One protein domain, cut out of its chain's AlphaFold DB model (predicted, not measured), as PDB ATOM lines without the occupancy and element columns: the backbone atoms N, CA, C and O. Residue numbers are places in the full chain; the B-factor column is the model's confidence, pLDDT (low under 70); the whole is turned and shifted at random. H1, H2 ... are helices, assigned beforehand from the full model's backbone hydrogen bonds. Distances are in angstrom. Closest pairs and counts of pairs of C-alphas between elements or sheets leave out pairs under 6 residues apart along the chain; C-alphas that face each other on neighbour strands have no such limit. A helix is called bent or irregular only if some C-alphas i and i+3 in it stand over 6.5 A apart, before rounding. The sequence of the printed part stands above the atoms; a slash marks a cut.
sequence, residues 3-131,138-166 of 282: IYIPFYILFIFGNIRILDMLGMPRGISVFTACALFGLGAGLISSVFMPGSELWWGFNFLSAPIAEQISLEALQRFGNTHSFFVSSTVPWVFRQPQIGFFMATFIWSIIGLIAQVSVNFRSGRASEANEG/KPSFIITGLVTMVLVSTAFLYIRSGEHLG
ATOM      1  N   ILE A   3     -21.266 -58.929 -19.809       91.75
ATOM      2  CA  ILE A   3     -22.196 -57.888 -20.270       91.75
ATOM      3  C   ILE A   3     -21.531 -56.520 -20.499       91.75
ATOM      4  O   ILE A   3     -22.035 -55.729 -21.289       91.75
ATOM      5  N   TYR A   4     -20.388 -56.246 -19.859       88.88
ATOM      6  CA  TYR A   4     -19.692 -54.966 -19.991       88.88
ATOM      7  C   TYR A   4     -18.706 -54.904 -21.171       88.88
ATOM      8  O   TYR A   4     -18.315 -53.814 -21.584       88.88
ATOM      9  N   ILE A   5     -18.334 -56.042 -21.772       91.19
ATOM     10  CA  ILE A   5     -17.368 -56.088 -22.885       91.19
ATOM     11  C   ILE A   5     -17.796 -55.212 -24.078       91.19
ATOM     12  O   ILE A   5     -16.954 -54.453 -24.571       91.19
ATOM     13  N   PRO A   6     -19.065 -55.235 -24.542       93.69
ATOM     14  CA  PRO A   6     -19.502 -54.372 -25.639       93.69
ATOM     15  C   PRO A   6     -19.320 -52.882 -25.335       93.69
ATOM     16  O   PRO A   6     -18.931 -52.119 -26.217       93.69
ATOM     17  N   PHE A   7     -19.535 -52.475 -24.080       92.31
ATOM     18  CA  PHE A   7     -19.341 -51.093 -23.652       92.31
ATOM     19  C   PHE A   7     -17.865 -50.685 -23.710       92.31
ATOM     20  O   PHE A   7     -17.564 -49.576 -24.143       92.31
ATOM     21  N   TYR A   8     -16.938 -51.582 -23.363       93.75
ATOM     22  CA  TYR A   8     -15.497 -51.302 -23.451       93.75
ATOM     23  C   TYR A   8     -15.040 -51.148 -24.887       93.75
ATOM     24  O   TYR A   8     -14.328 -50.200 -25.205       93.75
ATOM     25  N   ILE A   9     -15.496 -52.041 -25.765       94.38
ATOM     26  CA  ILE A   9     -15.189 -51.962 -27.193       94.38
ATOM     27  C   ILE A   9     -15.720 -50.646 -27.764       94.38
ATOM     28  O   ILE A   9     -14.976 -49.937 -28.442       94.38
ATOM     29  N   LEU A  10     -16.972 -50.294 -27.459       95.62
ATOM     30  CA  LEU A  10     -17.587 -49.054 -27.925       95.62
ATOM     31  C   LEU A  10     -16.817 -47.825 -27.430       95.62
ATOM     32  O   LEU A  10     -16.530 -46.926 -28.217       95.62
ATOM     33  N   PHE A  11     -16.444 -47.799 -26.150       94.69
ATOM     34  CA  PHE A  11     -15.727 -46.676 -25.558       94.69
ATOM     35  C   PHE A  11     -14.313 -46.536 -26.125       94.69
ATOM     36  O   PHE A  11     -13.916 -45.444 -26.527       94.69
ATOM     37  N   ILE A  12     -13.551 -47.629 -26.217       95.12
ATOM     38  CA  ILE A  12     -12.196 -47.613 -26.786       95.12
ATOM     39  C   ILE A  12     -12.252 -47.188 -28.257       95.12
ATOM     40  O   ILE A  12     -11.512 -46.297 -28.665       95.12
ATOM     41  N   PHE A  13     -13.164 -47.757 -29.048       96.69
ATOM     42  CA  PHE A  13     -13.320 -47.385 -30.454       96.69
ATOM     43  C   PHE A  13     -13.756 -45.926 -30.626       96.69
ATOM     44  O   PHE A  13     -13.232 -45.223 -31.491       96.69
ATOM     45  N   GLY A  14     -14.668 -45.450 -29.776       95.94
ATOM     46  CA  GLY A  14     -15.063 -44.047 -29.714       95.94
ATOM     47  C   GLY A  14     -13.870 -43.128 -29.447       95.94
ATOM     48  O   GLY A  14     -13.669 -42.165 -30.184       95.94
ATOM     49  N   ASN A  15     -13.018 -43.466 -28.473       93.50
ATOM     50  CA  ASN A  15     -11.794 -42.710 -28.201       93.50
ATOM     51  C   ASN A  15     -10.826 -42.729 -29.385       93.50
ATOM     52  O   ASN A  15     -10.306 -41.677 -29.736       93.50
ATOM     53  N   ILE A  16     -10.619 -43.873 -30.046       94.88
ATOM     54  CA  ILE A  16      -9.781 -43.940 -31.258       94.88
ATOM     55  C   ILE A  16     -10.308 -42.969 -32.320       94.88
ATOM     56  O   ILE A  16      -9.534 -42.202 -32.883       94.88
ATOM     57  N   ARG A  17     -11.625 -42.949 -32.564       96.38
ATOM     58  CA  ARG A  17     -12.245 -42.037 -33.537       96.38
ATOM     59  C   ARG A  17     -12.052 -40.569 -33.171       96.38
ATOM     60  O   ARG A  17     -11.720 -39.779 -34.048       96.38
ATOM     61  N   ILE A  18     -12.231 -40.216 -31.901       94.81
ATOM     62  CA  ILE A  18     -12.012 -38.849 -31.415       94.81
ATOM     63  C   ILE A  18     -10.538 -38.455 -31.574       94.81
ATOM     64  O   ILE A  18     -10.247 -37.382 -32.090       94.81
ATOM     65  N   LEU A  19      -9.600 -39.325 -31.191       93.88
ATOM     66  CA  LEU A  19      -8.164 -39.068 -31.326       93.88
ATOM     67  C   LEU A  19      -7.745 -38.911 -32.796       93.88
ATOM     68  O   LEU A  19      -6.985 -37.999 -33.117       93.88
ATOM     69  N   ASP A  20      -8.284 -39.739 -33.693       92.62
ATOM     70  CA  ASP A  20      -8.073 -39.613 -35.138       92.62
ATOM     71  C   ASP A  20      -8.621 -38.267 -35.664       92.62
ATOM     72  O   ASP A  20      -7.957 -37.607 -36.465       92.62
ATOM     73  N   MET A  21      -9.791 -37.811 -35.187       94.62
ATOM     74  CA  MET A  21     -10.345 -36.486 -35.526       94.62
ATOM     75  C   MET A  21      -9.468 -35.331 -35.028       94.62
ATOM     76  O   MET A  21      -9.418 -34.283 -35.667       94.62
ATOM     77  N   LEU A  22      -8.752 -35.524 -33.918       94.88
ATOM     78  CA  LEU A  22      -7.781 -34.568 -33.380       94.88
ATOM     79  C   LEU A  22      -6.417 -34.625 -34.096       94.88
ATOM     80  O   LEU A  22      -5.472 -33.962 -33.673       94.88
ATOM     81  N   GLY A  23      -6.293 -35.411 -35.173       93.62
ATOM     82  CA  GLY A  23      -5.063 -35.532 -35.957       93.62
ATOM     83  C   GLY A  23      -3.988 -36.398 -35.297       93.62
ATOM     84  O   GLY A  23      -2.825 -36.344 -35.702       93.62
ATOM     85  N   MET A  24      -4.342 -37.199 -34.285       90.50
ATOM     86  CA  MET A  24      -3.397 -38.120 -33.665       90.50
ATOM     87  C   MET A  24      -2.967 -39.199 -34.676       90.50
ATOM     88  O   MET A  24      -3.818 -39.809 -35.326       90.50
ATOM     89  N   PRO A  25      -1.661 -39.496 -34.812       88.44
ATOM     90  CA  PRO A  25      -1.209 -40.556 -35.702       88.44
ATOM     91  C   PRO A  25      -1.789 -41.921 -35.309       88.44
ATOM     92  O   PRO A  25      -1.698 -42.339 -34.152       88.44
ATOM     93  N   ARG A  26      -2.275 -42.683 -36.297       86.56
ATOM     94  CA  ARG A  26      -2.789 -44.057 -36.094       86.56
ATOM     95  C   ARG A  26      -1.795 -45.003 -35.412       86.56
ATOM     96  O   ARG A  26      -2.195 -45.980 -34.785       86.56
ATOM     97  N   GLY A  27      -0.498 -44.707 -35.521       83.81
ATOM     98  CA  GLY A  27       0.576 -45.469 -34.882       83.81
ATOM     99  C   GLY A  27       0.595 -45.397 -33.349       83.81
ATOM    100  O   GLY A  27       1.337 -46.166 -32.739       83.81
ATOM    101  N   ILE A  28      -0.197 -44.505 -32.738       88.06
ATOM    102  CA  ILE A  28      -0.321 -44.354 -31.278       88.06
ATOM    103  C   ILE A  28      -1.772 -44.239 -30.777       88.06
ATOM    104  O   ILE A  28      -1.990 -44.278 -29.564       88.06
ATOM    105  N   SER A  29      -2.767 -44.078 -31.661       91.75
ATOM    106  CA  SER A  29      -4.148 -43.803 -31.240       91.75
ATOM    107  C   SER A  29      -4.809 -44.981 -30.518       91.75
ATOM    108  O   SER A  29      -5.539 -44.757 -29.555       91.75
ATOM    109  N   VAL A  30      -4.493 -46.230 -30.884       93.12
ATOM    110  CA  VAL A  30      -5.027 -47.430 -30.207       93.12
ATOM    111  C   VAL A  30      -4.484 -47.534 -28.788       93.12
ATOM    112  O   VAL A  30      -5.250 -47.701 -27.840       93.12
ATOM    113  N   PHE A  31      -3.165 -47.389 -28.635       92.50
ATOM    114  CA  PHE A  31      -2.524 -47.379 -27.323       92.50
ATOM    115  C   PHE A  31      -3.124 -46.287 -26.426       92.50
ATOM    116  O   PHE A  31      -3.539 -46.557 -25.299       92.50
ATOM    117  N   THR A  32      -3.218 -45.068 -26.960       91.19
ATOM    118  CA  THR A  32      -3.690 -43.895 -26.217       91.19
ATOM    119  C   THR A  32      -5.154 -44.042 -25.803       91.19
ATOM    120  O   THR A  32      -5.495 -43.747 -24.660       91.19
ATOM    121  N   ALA A  33      -6.017 -44.563 -26.679       94.56
ATOM    122  CA  ALA A  33      -7.418 -44.822 -26.359       94.56
ATOM    123  C   ALA A  33      -7.586 -45.838 -25.218       94.56
ATOM    124  O   ALA A  33      -8.393 -45.617 -24.315       94.56
ATOM    125  N   CYS A  34      -6.809 -46.924 -25.223       94.69
ATOM    126  CA  CYS A  34      -6.827 -47.897 -24.131       94.69
ATOM    127  C   CYS A  34      -6.297 -47.300 -22.821       94.69
ATOM    128  O   CYS A  34      -6.889 -47.528 -21.771       94.69
ATOM    129  N   ALA A  35      -5.223 -46.506 -22.865       91.81
ATOM    130  CA  ALA A  35      -4.682 -45.842 -21.678       91.81
ATOM    131  C   ALA A  35      -5.693 -44.855 -21.061       91.81
ATOM    132  O   ALA A  35      -5.927 -44.888 -19.853       91.81
ATOM    133  N   LEU A  36      -6.357 -44.040 -21.891       92.44
ATOM    134  CA  LEU A  36      -7.438 -43.144 -21.461       92.44
ATOM    135  C   LEU A  36      -8.629 -43.914 -20.885       92.44
ATOM    136  O   LEU A  36      -9.193 -43.502 -19.872       92.44
ATOM    137  N   PHE A  37      -8.990 -45.049 -21.490       94.50
ATOM    138  CA  PHE A  37     -10.015 -45.923 -20.931       94.50
ATOM    139  C   PHE A  37      -9.606 -46.464 -19.556       94.50
ATOM    140  O   PHE A  37     -10.397 -46.383 -18.623       94.50
ATOM    141  N   GLY A  38      -8.367 -46.937 -19.403       93.69
ATOM    142  CA  GLY A  38      -7.833 -47.412 -18.126       93.69
ATOM    143  C   GLY A  38      -7.852 -46.351 -17.030       93.69
ATOM    144  O   GLY A  38      -8.253 -46.649 -15.908       93.69
ATOM    145  N   LEU A  39      -7.497 -45.108 -17.367       91.94
ATOM    146  CA  LEU A  39      -7.617 -43.965 -16.460       91.94
ATOM    147  C   LEU A  39      -9.064 -43.700 -16.051       91.94
ATOM    148  O   LEU A  39      -9.350 -43.541 -14.867       91.94
ATOM    149  N   GLY A  40      -9.974 -43.637 -17.025       91.81
ATOM    150  CA  GLY A  40     -11.392 -43.386 -16.776       91.81
ATOM    151  C   GLY A  40     -12.019 -44.481 -15.915       91.81
ATOM    152  O   GLY A  40     -12.659 -44.176 -14.913       91.81
ATOM    153  N   ALA A  41     -11.767 -45.746 -16.256       91.88
ATOM    154  CA  ALA A  41     -12.198 -46.909 -15.487       91.88
ATOM    155  C   ALA A  41     -11.621 -46.881 -14.066       91.88
ATOM    156  O   ALA A  41     -12.367 -47.007 -13.099       91.88
ATOM    157  N   GLY A  42     -10.322 -46.606 -13.928       90.62
ATOM    158  CA  GLY A  42      -9.669 -46.452 -12.635       90.62
ATOM    159  C   GLY A  42     -10.300 -45.353 -11.778       90.62
ATOM    160  O   GLY A  42     -10.553 -45.575 -10.596       90.62
ATOM    161  N   LEU A  43     -10.580 -44.178 -12.357       89.62
ATOM    162  CA  LEU A  43     -11.214 -43.063 -11.644       89.62
ATOM    163  C   LEU A  43     -12.626 -43.426 -11.199       89.62
ATOM    164  O   LEU A  43     -12.962 -43.231 -10.033       89.62
ATOM    165  N   ILE A  44     -13.431 -43.985 -12.104       87.94
ATOM    166  CA  ILE A  44     -14.783 -44.468 -11.812       87.94
ATOM    167  C   ILE A  44     -14.725 -45.447 -10.635       87.94
ATOM    168  O   ILE A  44     -15.386 -45.238  -9.621       87.94
ATOM    169  N   SER A  45     -13.857 -46.450 -10.700       85.00
ATOM    170  CA  SER A  45     -13.702 -47.434  -9.632       85.00
ATOM    171  C   SER A  45     -13.116 -46.880  -8.335       85.00
ATOM    172  O   SER A  45     -13.331 -47.485  -7.297       85.00
ATOM    173  N   SER A  46     -12.394 -45.759  -8.355       83.38
ATOM    174  CA  SER A  46     -11.961 -45.089  -7.118       83.38
ATOM    175  C   SER A  46     -13.100 -44.332  -6.424       83.38
ATOM    176  O   SER A  46     -13.050 -44.121  -5.217       83.38
ATOM    177  N   VAL A  47     -14.128 -43.928  -7.181       83.62
ATOM    178  CA  VAL A  47     -15.320 -43.240  -6.661       83.62
ATOM    179  C   VAL A  47     -16.350 -44.240  -6.134       83.62
ATOM    180  O   VAL A  47     -17.008 -43.975  -5.130       83.62
ATOM    181  N   PHE A  48     -16.500 -45.389  -6.794       82.94
ATOM    182  CA  PHE A  48     -17.402 -46.448  -6.345       82.94
ATOM    183  C   PHE A  48     -16.724 -47.350  -5.307       82.94
ATOM    184  O   PHE A  48     -15.582 -47.763  -5.486       82.94
ATOM    185  N   MET A  49     -17.433 -47.689  -4.225       73.31
ATOM    186  CA  MET A  49     -16.871 -48.535  -3.169       73.31
ATOM    187  C   MET A  49     -16.457 -49.920  -3.708       73.31
ATOM    188  O   MET A  49     -17.202 -50.514  -4.507       73.31
ATOM    189  N   PRO A  50     -15.304 -50.458  -3.256       74.00
ATOM    190  CA  PRO A  50     -14.932 -51.847  -3.497       74.00
ATOM    191  C   PRO A  50     -16.061 -52.800  -3.091       74.00
ATOM    192  O   PRO A  50     -16.740 -52.583  -2.089       74.00
ATOM    193  N   GLY A  51     -16.291 -53.838  -3.895       74.25
ATOM    194  CA  GLY A  51     -17.391 -54.791  -3.691       74.25
ATOM    195  C   GLY A  51     -18.706 -54.421  -4.388       74.25
ATOM    196  O   GLY A  51     -19.573 -55.280  -4.515       74.25
ATOM    197  N   SER A  52     -18.855 -53.201  -4.918       86.50
ATOM    198  CA  SER A  52     -19.991 -52.882  -5.795       86.50
ATOM    199  C   SER A  52     -19.874 -53.597  -7.149       86.50
ATOM    200  O   SER A  52     -18.778 -53.795  -7.681       86.50
ATOM    201  N   GLU A  53     -21.009 -53.950  -7.759       86.62
ATOM    202  CA  GLU A  53     -21.021 -54.568  -9.094       86.62
ATOM    203  C   GLU A  53     -20.393 -53.666 -10.164       86.62
ATOM    204  O   GLU A  53     -19.777 -54.159 -11.107       86.62
ATOM    205  N   LEU A  54     -20.510 -52.342 -10.002       84.12
ATOM    206  CA  LEU A  54     -19.899 -51.359 -10.897       84.12
ATOM    207  C   LEU A  54     -18.373 -51.377 -10.801       84.12
ATOM    208  O   LEU A  54     -17.708 -51.290 -11.834       84.12
ATOM    209  N   TRP A  55     -17.816 -51.542  -9.596       85.69
ATOM    210  CA  TRP A  55     -16.371 -51.675  -9.411       85.69
ATOM    211  C   TRP A  55     -15.832 -52.874 -10.199       85.69
ATOM    212  O   TRP A  55     -14.923 -52.728 -11.014       85.69
ATOM    213  N   TRP A  56     -16.471 -54.034 -10.033       87.88
ATOM    214  CA  TRP A  56     -16.145 -55.258 -10.765       87.88
ATOM    215  C   TRP A  56     -16.439 -55.178 -12.257       87.88
ATOM    216  O   TRP A  56     -15.755 -55.830 -13.040       87.88
ATOM    217  N   GLY A  57     -17.447 -54.402 -12.654       88.88
ATOM    218  CA  GLY A  57     -17.707 -54.066 -14.043       88.88
ATOM    219  C   GLY A  57     -16.471 -53.405 -14.627       88.88
ATOM    220  O   GLY A  57     -15.668 -54.076 -15.282       88.88
ATOM    221  N   PHE A  58     -16.287 -52.113 -14.355       86.31
ATOM    222  CA  PHE A  58     -15.294 -51.266 -15.025       86.31
ATOM    223  C   PHE A  58     -13.843 -51.740 -14.865       86.31
ATOM    224  O   PHE A  58     -13.030 -51.507 -15.760       86.31
ATOM    225  N   ASN A  59     -13.537 -52.471 -13.791       88.56
ATOM    226  CA  ASN A  59     -12.199 -52.974 -13.497       88.56
ATOM    227  C   ASN A  59     -12.062 -54.498 -13.562       88.56
ATOM    228  O   ASN A  59     -11.143 -55.035 -12.962       88.56
ATOM    229  N   PHE A  60     -12.904 -55.229 -14.297       91.94
ATOM    230  CA  PHE A  60     -12.911 -56.703 -14.218       91.94
ATOM    231  C   PHE A  60     -11.541 -57.394 -14.415       91.94
ATOM    232  O   PHE A  60     -11.292 -58.425 -13.798       91.94
ATOM    233  N   LEU A  61     -10.646 -56.839 -15.246       91.19
ATOM    234  CA  LEU A  61      -9.294 -57.383 -15.454       91.19
ATOM    235  C   LEU A  61      -8.315 -57.007 -14.337       91.19
ATOM    236  O   LEU A  61      -7.431 -57.794 -14.009       91.19
ATOM    237  N   SER A  62      -8.440 -55.803 -13.780       92.38
ATOM    238  CA  SER A  62      -7.541 -55.279 -12.749       92.38
ATOM    239  C   SER A  62      -7.974 -55.614 -11.336       92.38
ATOM    240  O   SER A  62      -7.123 -55.697 -10.457       92.38
ATOM    241  N   ALA A  63      -9.262 -55.845 -11.125       91.06
ATOM    242  CA  ALA A  63      -9.876 -56.072  -9.833       91.06
ATOM    243  C   ALA A  63      -9.277 -57.268  -9.069       91.06
ATOM    244  O   ALA A  63      -8.852 -57.047  -7.936       91.06
ATOM    245  N   PRO A  64      -9.115 -58.479  -9.654       92.69
ATOM    246  CA  PRO A  64      -8.524 -59.607  -8.926       92.69
ATOM    247  C   PRO A  64      -7.080 -59.338  -8.484       92.69
ATOM    248  O   PRO A  64      -6.668 -59.707  -7.387       92.69
ATOM    249  N   ILE A  65      -6.299 -58.660  -9.331       92.19
ATOM    250  CA  ILE A  65      -4.907 -58.321  -9.019       92.19
ATOM    251  C   ILE A  65      -4.861 -57.226  -7.951       92.19
ATOM    252  O   ILE A  65      -4.061 -57.301  -7.021       92.19
ATOM    253  N   ALA A  66      -5.734 -56.223  -8.058       91.69
ATOM    254  CA  ALA A  66      -5.836 -55.153  -7.078       91.69
ATOM    255  C   ALA A  66      -6.231 -55.681  -5.693       91.69
ATOM    256  O   ALA A  66      -5.669 -55.249  -4.688       91.69
ATOM    257  N   GLU A  67      -7.151 -56.644  -5.643       91.12
ATOM    258  CA  GLU A  67      -7.550 -57.329  -4.416       91.12
ATOM    259  C   GLU A  67      -6.379 -58.099  -3.800       91.12
ATOM    260  O   GLU A  67      -6.074 -57.884  -2.629       91.12
ATOM    261  N   GLN A  68      -5.648 -58.894  -4.589       93.69
ATOM    262  CA  GLN A  68      -4.480 -59.628  -4.092       93.69
ATOM    263  C   GLN A  68      -3.390 -58.694  -3.547       93.69
ATOM    264  O   GLN A  68      -2.847 -58.942  -2.472       93.69
ATOM    265  N   ILE A  69      -3.080 -57.600  -4.255       92.12
ATOM    266  CA  ILE A  69      -2.104 -56.602  -3.786       92.12
ATOM    267  C   ILE A  69      -2.591 -55.958  -2.487       92.12
ATOM    268  O   ILE A  69      -1.801 -55.772  -1.564       92.12
ATOM    269  N   SER A  70      -3.884 -55.636  -2.393       90.00
ATOM    270  CA  SER A  70      -4.455 -55.050  -1.182       90.00
ATOM    271  C   SER A  70      -4.388 -56.012   0.002       90.00
ATOM    272  O   SER A  70      -4.099 -55.564   1.107       90.00
ATOM    273  N   LEU A  71      -4.643 -57.306  -0.208       89.56
ATOM    274  CA  LEU A  71      -4.555 -58.330   0.834       89.56
ATOM    275  C   LEU A  71      -3.112 -58.512   1.321       89.56
ATOM    276  O   LEU A  71      -2.868 -58.511   2.524       89.56
ATOM    277  N   GLU A  72      -2.146 -58.590   0.406       92.31
ATOM    278  CA  GLU A  72      -0.717 -58.650   0.746       92.31
ATOM    279  C   GLU A  72      -0.257 -57.399   1.503       92.31
ATOM    280  O   GLU A  72       0.476 -57.490   2.488       92.31
ATOM    281  N   ALA A  73      -0.703 -56.216   1.075       91.19
ATOM    282  CA  ALA A  73      -0.385 -54.970   1.760       91.19
ATOM    283  C   ALA A  73      -0.992 -54.923   3.169       91.19
ATOM    284  O   ALA A  73      -0.328 -54.475   4.102       91.19
ATOM    285  N   LEU A  74      -2.213 -55.438   3.338       88.06
ATOM    286  CA  LEU A  74      -2.863 -55.583   4.638       88.06
ATOM    287  C   LEU A  74      -2.071 -56.508   5.566       88.06
ATOM    288  O   LEU A  74      -1.885 -56.182   6.728       88.06
ATOM    289  N   GLN A  75      -1.571 -57.632   5.053       89.75
ATOM    290  CA  GLN A  75      -0.786 -58.586   5.842       89.75
ATOM    291  C   GLN A  75       0.593 -58.046   6.232       89.75
ATOM    292  O   GLN A  75       1.087 -58.351   7.313       89.75
ATOM    293  N   ARG A  76       1.236 -57.269   5.351       90.62
ATOM    294  CA  ARG A  76       2.606 -56.772   5.568       90.62
ATOM    295  C   ARG A  76       2.669 -55.471   6.350       90.62
ATOM    296  O   ARG A  76       3.605 -55.271   7.115       90.62
ATOM    297  N   PHE A  77       1.726 -54.571   6.096       87.19
ATOM    298  CA  PHE A  77       1.746 -53.211   6.635       87.19
ATOM    299  C   PHE A  77       0.550 -52.911   7.532       87.19
ATOM    300  O   PHE A  77       0.595 -51.944   8.289       87.19
ATOM    301  N   GLY A  78      -0.526 -53.691   7.433       85.75
ATOM    302  CA  GLY A  78      -1.714 -53.480   8.241       85.75
ATOM    303  C   GLY A  78      -1.514 -53.971   9.672       85.75
ATOM    304  O   GLY A  78      -0.974 -55.049   9.908       85.75
ATOM    305  N   ASN A  79      -2.005 -53.202  10.639       81.31
ATOM    306  CA  ASN A  79      -2.195 -53.697  11.995       81.31
ATOM    307  C   ASN A  79      -3.536 -54.442  12.043       81.31
ATOM    308  O   ASN A  79      -4.591 -53.816  12.121       81.31
ATOM    309  N   THR A  80      -3.494 -55.775  11.981       79.81
ATOM    310  CA  THR A  80      -4.684 -56.650  11.986       79.81
ATOM    311  C   THR A  80      -5.498 -56.577  13.274       79.81
ATOM    312  O   THR A  80      -6.663 -56.969  13.270       79.81
ATOM    313  N   HIS A  81      -4.917 -56.058  14.357       74.88
ATOM    314  CA  HIS A  81      -5.618 -55.817  15.618       74.88
ATOM    315  C   HIS A  81      -6.317 -54.457  15.655       74.88
ATOM    316  O   HIS A  81      -7.190 -54.244  16.491       74.88
ATOM    317  N   SER A  82      -5.970 -53.544  14.745       71.69
ATOM    318  CA  SER A  82      -6.655 -52.262  14.640       71.69
ATOM    319  C   SER A  82      -8.025 -52.460  14.006       71.69
ATOM    320  O   SER A  82      -8.151 -53.071  12.948       71.69
ATOM    321  N   PHE A  83      -9.056 -51.828  14.560       65.50
ATOM    322  CA  PHE A  83     -10.339 -51.707  13.863       65.50
ATOM    323  C   PHE A  83     -10.216 -50.983  12.505       65.50
ATOM    324  O   PHE A  83     -11.098 -51.091  11.654       65.50
ATOM    325  N   PHE A  84      -9.093 -50.297  12.272       69.31
ATOM    326  CA  PHE A  84      -8.761 -49.577  11.052       69.31
ATOM    327  C   PHE A  84      -7.721 -50.288  10.186       69.31
ATOM    328  O   PHE A  84      -6.867 -49.619   9.594       69.31
ATOM    329  N   VAL A  85      -7.761 -51.620  10.080       75.06
ATOM    330  CA  VAL A  85      -6.728 -52.368   9.338       75.06
ATOM    331  C   VAL A  85      -6.462 -51.751   7.951       75.06
ATOM    332  O   VAL A  85      -5.313 -51.510   7.589       75.06
ATOM    333  N   SER A  86      -7.508 -51.352   7.216       75.62
ATOM    334  CA  SER A  86      -7.380 -50.716   5.894       75.62
ATOM    335  C   SER A  86      -6.685 -49.349   5.905       75.62
ATOM    336  O   SER A  86      -6.041 -48.980   4.925       75.62
ATOM    337  N   SER A  87      -6.788 -48.587   6.994       76.19
ATOM    338  CA  SER A  87      -6.171 -47.261   7.097       76.19
ATOM    339  C   SER A  87      -4.747 -47.298   7.639       76.19
ATOM    340  O   SER A  87      -3.998 -46.350   7.407       76.19
ATOM    341  N   THR A  88      -4.372 -48.383   8.319       79.75
ATOM    342  CA  THR A  88      -2.991 -48.620   8.779       79.75
ATOM    343  C   THR A  88      -2.042 -48.968   7.632       79.75
ATOM    344  O   THR A  88      -0.840 -48.742   7.724       79.75
ATOM    345  N   VAL A  89      -2.585 -49.434   6.507       86.06
ATOM    346  CA  VAL A  89      -1.834 -49.653   5.271       86.06
ATOM    347  C   VAL A  89      -1.468 -48.302   4.626       86.06
ATOM    348  O   VAL A  89      -2.331 -47.412   4.556       86.06
ATOM    349  N   PRO A  90      -0.230 -48.129   4.105       84.75
ATOM    350  CA  PRO A  90       0.158 -46.925   3.379       84.75
ATOM    351  C   PRO A  90      -0.848 -46.594   2.278       84.75
ATOM    352  O   PRO A  90      -1.276 -47.472   1.532       84.75
ATOM    353  N   TRP A  91      -1.196 -45.315   2.152       84.06
ATOM    354  CA  TRP A  91      -2.282 -44.832   1.293       84.06
ATOM    355  C   TRP A  91      -2.250 -45.375  -0.147       84.06
ATOM    356  O   TRP A  91      -3.292 -45.719  -0.699       84.06
ATOM    357  N   VAL A  92      -1.059 -45.511  -0.741       85.62
ATOM    358  CA  VAL A  92      -0.884 -46.024  -2.112       85.62
ATOM    359  C   VAL A  92      -1.363 -47.473  -2.281       85.62
ATOM    360  O   VAL A  92      -1.722 -47.879  -3.385       85.62
ATOM    361  N   PHE A  93      -1.403 -48.242  -1.190       89.69
ATOM    362  CA  PHE A  93      -1.838 -49.635  -1.156       89.69
ATOM    363  C   PHE A  93      -3.266 -49.816  -0.613       89.69
ATOM    364  O   PHE A  93      -3.672 -50.930  -0.285       89.69
ATOM    365  N   ARG A  94      -4.053 -48.744  -0.502       87.62
ATOM    366  CA  ARG A  94      -5.482 -48.860  -0.194       87.62
ATOM    367  C   ARG A  94      -6.263 -49.217  -1.465       87.62
ATOM    368  O   ARG A  94      -5.856 -48.885  -2.580       87.62
ATOM    369  N   GLN A  95      -7.382 -49.932  -1.312       87.94
ATOM    370  CA  GLN A  95      -8.115 -50.515  -2.448       87.94
ATOM    371  C   GLN A  95      -8.510 -49.518  -3.556       87.94
ATOM    372  O   GLN A  95      -8.323 -49.873  -4.724       87.94
ATOM    373  N   PRO A  96      -9.017 -48.296  -3.274       86.50
ATOM    374  CA  PRO A  96      -9.351 -47.340  -4.335       86.50
ATOM    375  C   PRO A  96      -8.139 -46.969  -5.204       86.50
ATOM    376  O   PRO A  96      -8.236 -46.911  -6.431       86.50
ATOM    377  N   GLN A  97      -6.982 -46.774  -4.571       88.88
ATOM    378  CA  GLN A  97      -5.725 -46.381  -5.199       88.88
ATOM    379  C   GLN A  97      -5.157 -47.533  -6.020       88.88
ATOM    380  O   GLN A  97      -4.859 -47.355  -7.202       88.88
ATOM    381  N   ILE A  98      -5.072 -48.733  -5.436       91.00
ATOM    382  CA  ILE A  98      -4.606 -49.918  -6.164       91.00
ATOM    383  C   ILE A  98      -5.521 -50.187  -7.360       91.00
ATOM    384  O   ILE A  98      -5.026 -50.407  -8.463       91.00
ATOM    385  N   GLY A  99      -6.844 -50.124  -7.177       90.44
ATOM    386  CA  GLY A  99      -7.808 -50.314  -8.260       90.44
ATOM    387  C   GLY A  99      -7.569 -49.344  -9.417       90.44
ATOM    388  O   GLY A  99      -7.507 -49.768 -10.572       90.44
ATOM    389  N   PHE A 100      -7.352 -48.063  -9.110       91.25
ATOM    390  CA  PHE A 100      -7.001 -47.052 -10.104       91.25
ATOM    391  C   PHE A 100      -5.696 -47.381 -10.850       91.25
ATOM    392  O   PHE A 100      -5.666 -47.389 -12.088       91.25
ATOM    393  N   PHE A 101      -4.615 -47.659 -10.113       90.00
ATOM    394  CA  PHE A 101      -3.303 -47.912 -10.708       90.00
ATOM    395  C   PHE A 101      -3.309 -49.182 -11.553       90.00
ATOM    396  O   PHE A 101      -2.816 -49.173 -12.680       90.00
ATOM    397  N   MET A 102      -3.928 -50.250 -11.053       93.25
ATOM    398  CA  MET A 102      -4.006 -51.526 -11.754       93.25
ATOM    399  C   MET A 102      -4.862 -51.440 -13.015       93.25
ATOM    400  O   MET A 102      -4.486 -52.013 -14.034       93.25
ATOM    401  N   ALA A 103      -5.974 -50.699 -12.990       93.19
ATOM    402  CA  ALA A 103      -6.781 -50.456 -14.185       93.19
ATOM    403  C   ALA A 103      -5.961 -49.752 -15.269       93.19
ATOM    404  O   ALA A 103      -5.846 -50.235 -16.396       93.19
ATOM    405  N   THR A 104      -5.322 -48.648 -14.892       91.44
ATOM    406  CA  THR A 104      -4.487 -47.851 -15.788       91.44
ATOM    407  C   THR A 104      -3.348 -48.685 -16.374       91.44
ATOM    408  O   THR A 104      -3.117 -48.667 -17.585       91.44
ATOM    409  N   PHE A 105      -2.665 -49.458 -15.530       89.94
ATOM    410  CA  PHE A 105      -1.544 -50.307 -15.916       89.94
ATOM    411  C   PHE A 105      -1.960 -51.404 -16.902       89.94
ATOM    412  O   PHE A 105      -1.377 -51.519 -17.982       89.94
ATOM    413  N   ILE A 106      -2.999 -52.178 -16.577       92.81
ATOM    414  CA  ILE A 106      -3.438 -53.306 -17.407       92.81
ATOM    415  C   ILE A 106      -3.948 -52.826 -18.763       92.81
ATOM    416  O   ILE A 106      -3.538 -53.358 -19.796       92.81
ATOM    417  N   TRP A 107      -4.794 -51.796 -18.790       93.88
ATOM    418  CA  TRP A 107      -5.316 -51.275 -20.052       93.88
ATOM    419  C   TRP A 107      -4.229 -50.638 -20.916       93.88
ATOM    420  O   TRP A 107      -4.276 -50.767 -22.139       93.88
ATOM    421  N   SER A 108      -3.198 -50.045 -20.310       90.38
ATOM    422  CA  SER A 108      -2.023 -49.567 -21.047       90.38
ATOM    423  C   SER A 108      -1.241 -50.715 -21.693       90.38
ATOM    424  O   SER A 108      -0.866 -50.616 -22.861       90.38
ATOM    425  N   ILE A 109      -1.038 -51.831 -20.983       90.19
ATOM    426  CA  ILE A 109      -0.387 -53.026 -21.546       90.19
ATOM    427  C   ILE A 109      -1.208 -53.593 -22.709       90.19
ATOM    428  O   ILE A 109      -0.657 -53.862 -23.778       90.19
ATOM    429  N   ILE A 110      -2.526 -53.725 -22.539       93.44
ATOM    430  CA  ILE A 110      -3.431 -54.202 -23.597       93.44
ATOM    431  C   ILE A 110      -3.369 -53.271 -24.810       93.44
ATOM    432  O   ILE A 110      -3.223 -53.736 -25.941       93.44
ATOM    433  N   GLY A 111      -3.421 -51.957 -24.582       92.00
ATOM    434  CA  GLY A 111      -3.272 -50.942 -25.620       92.00
ATOM    435  C   GLY A 111      -1.951 -51.054 -26.369       92.00
ATOM    436  O   GLY A 111      -1.931 -50.925 -27.591       92.00
ATOM    437  N   LEU A 112      -0.857 -51.342 -25.663       88.94
ATOM    438  CA  LEU A 112       0.469 -51.469 -26.261       88.94
ATOM    439  C   LEU A 112       0.542 -52.705 -27.162       88.94
ATOM    440  O   LEU A 112       0.972 -52.603 -28.311       88.94
ATOM    441  N   ILE A 113       0.060 -53.853 -26.678       90.25
ATOM    442  CA  ILE A 113      -0.001 -55.100 -27.454       90.25
ATOM    443  C   ILE A 113      -0.884 -54.916 -28.697       90.25
ATOM    444  O   ILE A 113      -0.500 -55.311 -29.806       90.25
ATOM    445  N   ALA A 114      -2.047 -54.276 -28.541       92.12
ATOM    446  CA  ALA A 114      -2.952 -53.978 -29.645       92.12
ATOM    447  C   ALA A 114      -2.305 -53.035 -30.672       92.12
ATOM    448  O   ALA A 114      -2.360 -53.304 -31.874       92.12
ATOM    449  N   GLN A 115      -1.626 -51.979 -30.218       91.69
ATOM    450  CA  GLN A 115      -0.940 -51.028 -31.090       91.69
ATOM    451  C   GLN A 115       0.197 -51.686 -31.877       91.69
ATOM    452  O   GLN A 115       0.289 -51.493 -33.088       91.69
ATOM    453  N   VAL A 116       1.032 -52.502 -31.226       86.19
ATOM    454  CA  VAL A 116       2.092 -53.271 -31.902       86.19
ATOM    455  C   VAL A 116       1.486 -54.194 -32.958       86.19
ATOM    456  O   VAL A 116       1.985 -54.254 -34.081       86.19
ATOM    457  N   SER A 117       0.364 -54.847 -32.646       89.44
ATOM    458  CA  SER A 117      -0.339 -55.732 -33.583       89.44
ATOM    459  C   SER A 117      -0.867 -54.986 -34.817       89.44
ATOM    460  O   SER A 117      -0.743 -55.477 -35.940       89.44
ATOM    461  N   VAL A 118      -1.427 -53.786 -34.635       88.88
ATOM    462  CA  VAL A 118      -1.900 -52.924 -35.734       88.88
ATOM    463  C   VAL A 118      -0.731 -52.411 -36.577       88.88
ATOM    464  O   VAL A 118      -0.789 -52.454 -37.811       88.88
ATOM    465  N   ASN A 119       0.355 -51.981 -35.933       84.81
ATOM    466  CA  ASN A 119       1.556 -51.500 -36.615       84.81
ATOM    467  C   ASN A 119       2.215 -52.619 -37.433       84.81
ATOM    468  O   ASN A 119       2.615 -52.401 -38.569       84.81
ATOM    469  N   PHE A 120       2.255 -53.844 -36.910       85.75
ATOM    470  CA  PHE A 120       2.807 -54.989 -37.630       85.75
ATOM    471  C   PHE A 120       1.973 -55.373 -38.863       85.75
ATOM    472  O   PHE A 120       2.517 -55.683 -39.922       85.75
ATOM    473  N   ARG A 121       0.638 -55.307 -38.757       87.38
ATOM    474  CA  ARG A 121      -0.271 -55.568 -39.888       87.38
ATOM    475  C   ARG A 121      -0.168 -54.499 -40.976       87.38
ATOM    476  O   ARG A 121      -0.166 -54.840 -42.154       87.38
ATOM    477  N   SER A 122      -0.068 -53.227 -40.589       85.31
ATOM    478  CA  SER A 122       0.085 -52.114 -41.539       85.31
ATOM    479  C   SER A 122       1.482 -52.061 -42.164       85.31
ATOM    480  O   SER A 122       1.593 -51.817 -43.361       85.31
ATOM    481  N   GLY A 123       2.533 -52.381 -41.403       77.06
ATOM    482  CA  GLY A 123       3.905 -52.485 -41.902       77.06
ATOM    483  C   GLY A 123       4.055 -53.547 -42.991       77.06
ATOM    484  O   GLY A 123       4.590 -53.249 -44.052       77.06
ATOM    485  N   ARG A 124       3.470 -54.739 -42.805       67.31
ATOM    486  CA  ARG A 124       3.439 -55.779 -43.852       67.31
ATOM    487  C   ARG A 124       2.727 -55.330 -45.130       67.31
ATOM    488  O   ARG A 124       3.128 -55.725 -46.218       67.31
ATOM    489  N   ALA A 125       1.685 -54.508 -45.010       60.72
ATOM    490  CA  ALA A 125       0.997 -53.947 -46.171       60.72
ATOM    491  C   ALA A 125       1.832 -52.862 -46.878       60.72
ATOM    492  O   ALA A 125       1.747 -52.723 -48.095       60.72
ATOM    493  N   SER A 126       2.649 -52.116 -46.129       59.84
ATOM    494  CA  SER A 126       3.532 -51.078 -46.671       59.84
ATOM    495  C   SER A 126       4.797 -51.659 -47.309       59.84
ATOM    496  O   SER A 126       5.186 -51.209 -48.379       59.84
ATOM    497  N   GLU A 127       5.414 -52.681 -46.709       61.31
ATOM    498  CA  GLU A 127       6.583 -53.376 -47.275       61.31
ATOM    499  C   GLU A 127       6.242 -54.120 -48.571       61.31
ATOM    500  O   GLU A 127       7.086 -54.226 -49.457       61.31
ATOM    501  N   ALA A 128       4.993 -54.574 -48.728       61.25
ATOM    502  CA  ALA A 128       4.506 -55.122 -49.991       61.25
ATOM    503  C   ALA A 128       4.409 -54.068 -51.115       61.25
ATOM    504  O   ALA A 128       4.379 -54.444 -52.284       61.25
ATOM    505  N   ASN A 129       4.366 -52.772 -50.780       58.19
ATOM    506  CA  ASN A 129       4.149 -51.683 -51.737       58.19
ATOM    507  C   ASN A 129       5.356 -50.753 -51.937       58.19
ATOM    508  O   ASN A 129       5.467 -50.158 -53.006       58.19
ATOM    509  N   GLU A 130       6.275 -50.617 -50.976       50.25
ATOM    510  CA  GLU A 130       7.381 -49.659 -51.086       50.25
ATOM    511  C   GLU A 130       8.717 -50.209 -50.574       50.25
ATOM    512  O   GLU A 130       9.055 -50.157 -49.390       50.25
ATOM    513  N   GLY A 131       9.566 -50.627 -51.513       52.22
ATOM    514  CA  GLY A 131      11.004 -50.685 -51.289       52.22
ATOM    515  C   GLY A 131      11.589 -49.274 -51.224       52.22
ATOM    516  O   GLY A 131      12.110 -48.816 -52.235       52.22
ATOM    517  N   LYS A 138      10.544 -43.022 -33.229       58.66
ATOM    518  CA  LYS A 138      11.257 -43.545 -32.060       58.66
ATOM    519  C   LYS A 138      10.282 -43.894 -30.917       58.66
ATOM    520  O   LYS A 138       9.465 -43.047 -30.552       58.66
ATOM    521  N   PRO A 139      10.431 -45.066 -30.267       60.06
ATOM    522  CA  PRO A 139       9.591 -45.519 -29.147       60.06
ATOM    523  C   PRO A 139       9.642 -44.621 -27.894       60.06
ATOM    524  O   PRO A 139       8.860 -44.810 -26.964       60.06
ATOM    525  N   SER A 140      10.519 -43.614 -27.864       61.38
ATOM    526  CA  SER A 140      10.697 -42.700 -26.733       61.38
ATOM    527  C   SER A 140       9.435 -41.909 -26.374       61.38
ATOM    528  O   SER A 140       9.196 -41.673 -25.198       61.38
ATOM    529  N   PHE A 141       8.592 -41.538 -27.346       63.09
ATOM    530  CA  PHE A 141       7.386 -40.744 -27.064       63.09
ATOM    531  C   PHE A 141       6.316 -41.515 -26.281       63.09
ATOM    532  O   PHE A 141       5.665 -40.935 -25.414       63.09
ATOM    533  N   ILE A 142       6.161 -42.817 -26.540       65.06
ATOM    534  CA  ILE A 142       5.172 -43.659 -25.846       65.06
ATOM    535  C   ILE A 142       5.563 -43.817 -24.373       65.06
ATOM    536  O   ILE A 142       4.720 -43.688 -23.488       65.06
ATOM    537  N   ILE A 143       6.856 -44.028 -24.109       69.88
ATOM    538  CA  ILE A 143       7.384 -44.174 -22.749       69.88
ATOM    539  C   ILE A 143       7.216 -42.866 -21.969       69.88
ATOM    540  O   ILE A 143       6.678 -42.885 -20.864       69.88
ATOM    541  N   THR A 144       7.600 -41.722 -22.546       68.94
ATOM    542  CA  THR A 144       7.441 -40.418 -21.881       68.94
ATOM    543  C   THR A 144       5.972 -40.097 -21.603       68.94
ATOM    544  O   THR A 144       5.651 -39.596 -20.525       68.94
ATOM    545  N   GLY A 145       5.068 -40.429 -22.532       68.62
ATOM    546  CA  GLY A 145       3.625 -40.266 -22.347       68.62
ATOM    547  C   GLY A 145       3.086 -41.095 -21.179       68.62
ATOM    548  O   GLY A 145       2.405 -40.551 -20.315       68.62
ATOM    549  N   LEU A 146       3.457 -42.378 -21.098       67.00
ATOM    550  CA  LEU A 146       3.078 -43.267 -19.991       67.00
ATOM    551  C   LEU A 146       3.566 -42.766 -18.639       67.00
ATOM    552  O   LEU A 146       2.787 -42.692 -17.693       67.00
ATOM    553  N   VAL A 147       4.845 -42.399 -18.554       73.75
ATOM    554  CA  VAL A 147       5.444 -41.906 -17.309       73.75
ATOM    555  C   VAL A 147       4.758 -40.616 -16.865       73.75
ATOM    556  O   VAL A 147       4.371 -40.498 -15.706       73.75
ATOM    557  N   THR A 148       4.533 -39.677 -17.788       72.38
ATOM    558  CA  THR A 148       3.841 -38.416 -17.481       72.38
ATOM    559  C   THR A 148       2.414 -38.677 -17.009       72.38
ATOM    560  O   THR A 148       1.976 -38.088 -16.025       72.38
ATOM    561  N   MET A 149       1.704 -39.600 -17.660       71.69
ATOM    562  CA  MET A 149       0.341 -39.967 -17.294       71.69
ATOM    563  C   MET A 149       0.280 -40.566 -15.885       71.69
ATOM    564  O   MET A 149      -0.508 -40.110 -15.064       71.69
ATOM    565  N   VAL A 150       1.163 -41.519 -15.568       72.50
ATOM    566  CA  VAL A 150       1.258 -42.115 -14.228       72.50
ATOM    567  C   VAL A 150       1.586 -41.055 -13.178       72.50
ATOM    568  O   VAL A 150       0.946 -41.029 -12.128       72.50
ATOM    569  N   LEU A 151       2.526 -40.146 -13.453       74.88
ATOM    570  CA  LEU A 151       2.900 -39.076 -12.522       74.88
ATOM    571  C   LEU A 151       1.747 -38.095 -12.270       74.88
ATOM    572  O   LEU A 151       1.438 -37.813 -11.115       74.88
ATOM    573  N   VAL A 152       1.076 -37.620 -13.324       74.12
ATOM    574  CA  VAL A 152      -0.063 -36.691 -13.209       74.12
ATOM    575  C   VAL A 152      -1.225 -37.351 -12.476       74.12
ATOM    576  O   VAL A 152      -1.820 -36.744 -11.590       74.12
ATOM    577  N   SER A 153      -1.526 -38.609 -12.788       69.25
ATOM    578  CA  SER A 153      -2.569 -39.361 -12.099       69.25
ATOM    579  C   SER A 153      -2.246 -39.622 -10.632       69.25
ATOM    580  O   SER A 153      -3.123 -39.480  -9.783       69.25
ATOM    581  N   THR A 154      -0.989 -39.940 -10.319       71.19
ATOM    582  CA  THR A 154      -0.525 -40.101  -8.935       71.19
ATOM    583  C   THR A 154      -0.654 -38.785  -8.175       71.19
ATOM    584  O   THR A 154      -1.202 -38.776  -7.078       71.19
ATOM    585  N   ALA A 155      -0.231 -37.666  -8.770       75.38
ATOM    586  CA  ALA A 155      -0.353 -36.340  -8.169       75.38
ATOM    587  C   ALA A 155      -1.819 -35.915  -7.981       75.38
ATOM    588  O   ALA A 155      -2.166 -35.363  -6.942       75.38
ATOM    589  N   PHE A 156      -2.694 -36.204  -8.947       73.06
ATOM    590  CA  PHE A 156      -4.123 -35.910  -8.846       73.06
ATOM    591  C   PHE A 156      -4.796 -36.724  -7.739       73.06
ATOM    592  O   PHE A 156      -5.519 -36.158  -6.921       73.06
ATOM    593  N   LEU A 157      -4.539 -38.035  -7.681       67.19
ATOM    594  CA  LEU A 157      -5.048 -38.883  -6.604       67.19
ATOM    595  C   LEU A 157      -4.496 -38.462  -5.250       67.19
ATOM    596  O   LEU A 157      -5.244 -38.460  -4.277       67.19
ATOM    597  N   TYR A 158      -3.219 -38.080  -5.205       68.56
ATOM    598  CA  TYR A 158      -2.610 -37.507  -4.020       68.56
ATOM    599  C   TYR A 158      -3.414 -36.267  -3.607       68.56
ATOM    600  O   TYR A 158      -4.090 -36.300  -2.592       68.56
ATOM    601  N   ILE A 159      -3.469 -35.203  -4.402       69.00
ATOM    602  CA  ILE A 159      -4.156 -33.955  -4.018       69.00
ATOM    603  C   ILE A 159      -5.628 -34.182  -3.633       69.00
ATOM    604  O   ILE A 159      -6.101 -33.617  -2.649       69.00
ATOM    605  N   ARG A 160      -6.354 -35.012  -4.392       64.75
ATOM    606  CA  ARG A 160      -7.788 -35.238  -4.182       64.75
ATOM    607  C   ARG A 160      -8.096 -36.051  -2.936       64.75
ATOM    608  O   ARG A 160      -9.185 -35.883  -2.396       64.75
ATOM    609  N   SER A 161      -7.208 -36.952  -2.516       58.78
ATOM    610  CA  SER A 161      -7.581 -37.889  -1.465       58.78
ATOM    611  C   SER A 161      -7.942 -37.167  -0.176       58.78
ATOM    612  O   SER A 161      -8.802 -37.670   0.529       58.78
ATOM    613  N   GLY A 162      -7.325 -36.028   0.173       52.53
ATOM    614  CA  GLY A 162      -7.507 -35.383   1.489       52.53
ATOM    615  C   GLY A 162      -7.112 -36.276   2.688       52.53
ATOM    616  O   GLY A 162      -6.902 -35.795   3.793       52.53
ATOM    617  N   GLU A 163      -6.935 -37.577   2.446       46.75
ATOM    618  CA  GLU A 163      -6.580 -38.679   3.328       46.75
ATOM    619  C   GLU A 163      -5.092 -38.698   3.692       46.75
ATOM    620  O   GLU A 163      -4.667 -39.560   4.460       46.75
ATOM    621  N   HIS A 164      -4.293 -37.736   3.209       50.50
ATOM    622  CA  HIS A 164      -2.964 -37.466   3.786       50.50
ATOM    623  C   HIS A 164      -3.050 -36.982   5.226       50.50
ATOM    624  O   HIS A 164      -2.050 -37.017   5.933       50.50
ATOM    625  N   LEU A 165      -4.239 -36.570   5.676       49.97
ATOM    626  CA  LEU A 165      -4.525 -36.304   7.083       49.97
ATOM    627  C   LEU A 165      -4.507 -37.584   7.944       49.97
ATOM    628  O   LEU A 165      -4.754 -37.518   9.142       49.97
ATOM    629  N   GLY A 166      -4.212 -38.742   7.340       57.88
ATOM    630  CA  GLY A 166      -4.260 -40.041   7.986       57.88
ATOM    631  C   GLY A 166      -5.704 -40.509   8.200       57.88
ATOM    632  O   GLY A 166      -6.655 -39.793   7.861       57.88
TER     633      GLY A 166
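This is residues 3 to 131 and 138 to 166 of the 282 residues of an uncharacterized protein of Dehalogenimonas alkenigignens (UniProt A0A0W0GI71). A very long helix, H6, makes the long axis, with H2 side by side with it and H7 set more loosely near both; these three form an up-and-down bundle, each running against the one before it in the chain. H1 crosses H2 at a steep tilt, the short H3 folds back on the end of H2, and H4 with the small H5 gathers where H6 begins, while the far end of H6 sticks out with residues 123 to 131. The printed part has 158 residues, with seven named helices in the order H1 to H7 and no named strand; the class is all helix. It is elongated, spanning 69 by 35 by 26 A, and only just loose, close to compact, with a radius of gyration of the C-alphas of 18.4 A.

H1, residues 3 to 21, begins with C-alpha 3 at (-22.196, -57.888, -20.270) and is 28.8 A long; it is irregular, but only just, with C-alphas 3 and 6 7.0 A apart. H2, residues 26 to 47, measures 32.0 A and is irregular, with C-alphas 27 and 30 7.6 A apart. H3 is residues 53 to 58, H4 is residues 63 to 77, 20.4 A long, and H5 is residues 85 to 88. H6, residues 95 to 127, measures 47.3 A and ends with C-alpha 127 at (6.583, -53.376, -47.275). H7, residues 140 to 161, measures 31.6 A and ends with C-alpha 161 at (-7.581, -37.889, -1.465).

H2 is the hub and touches H1, H3 and H6. H1 and H2 run opposite ways at a steep tilt of 50 degrees, their closest C-alphas, Asn 15 and Ala 33, 5.2 A apart. H2 and H3 form a helical hairpin, H2 touching with residues 41 to 45 alone; the closest C-alphas, Ser 45 and Trp 55, are 5.0 A apart. H2 and H6 run opposite ways at a shallow tilt of 13 degrees, the C-alphas of Gly 42 and Phe 100 closest at 3.7 A. H6 touches H4 with residues 95 to 103 alone, at a steep tilt of 44 degrees, opposite ways; the closest C-alphas, Ala 66 and Gly 99, are 5.4 A apart. H4 and H5 only just touch, with 3 pairs of C-alphas within 8 A, Leu 74 and Ser 86 closest at 6.8 A. H7 is close to but not clearly touching H2, the closest C-alphas being Ile 28 and Ile 142 at 7.8 A, and H6, with Gln 97 and Leu 157 at 7.7 A. H1 and H6 are apart. Every O i to N i+4 pair is within hydrogen-bond range in H3, H4, H6 and H7, against 14 of 15 in H1 and 16 of 18 in H2; H5 is too short for such a pair.

The two C-alphas farthest apart, His 81 and Gly 131, are 69.1 A apart. Residues 132 to 137 are not printed, and C-alphas 131 and 138 are 20.5 A apart across this cut. Of the links that are printed whole, none is long. Mean pLDDT of the printed part is 82.8; 30 residues are under 70, among them 124 to 131, 138 to 146 and 157 to 166.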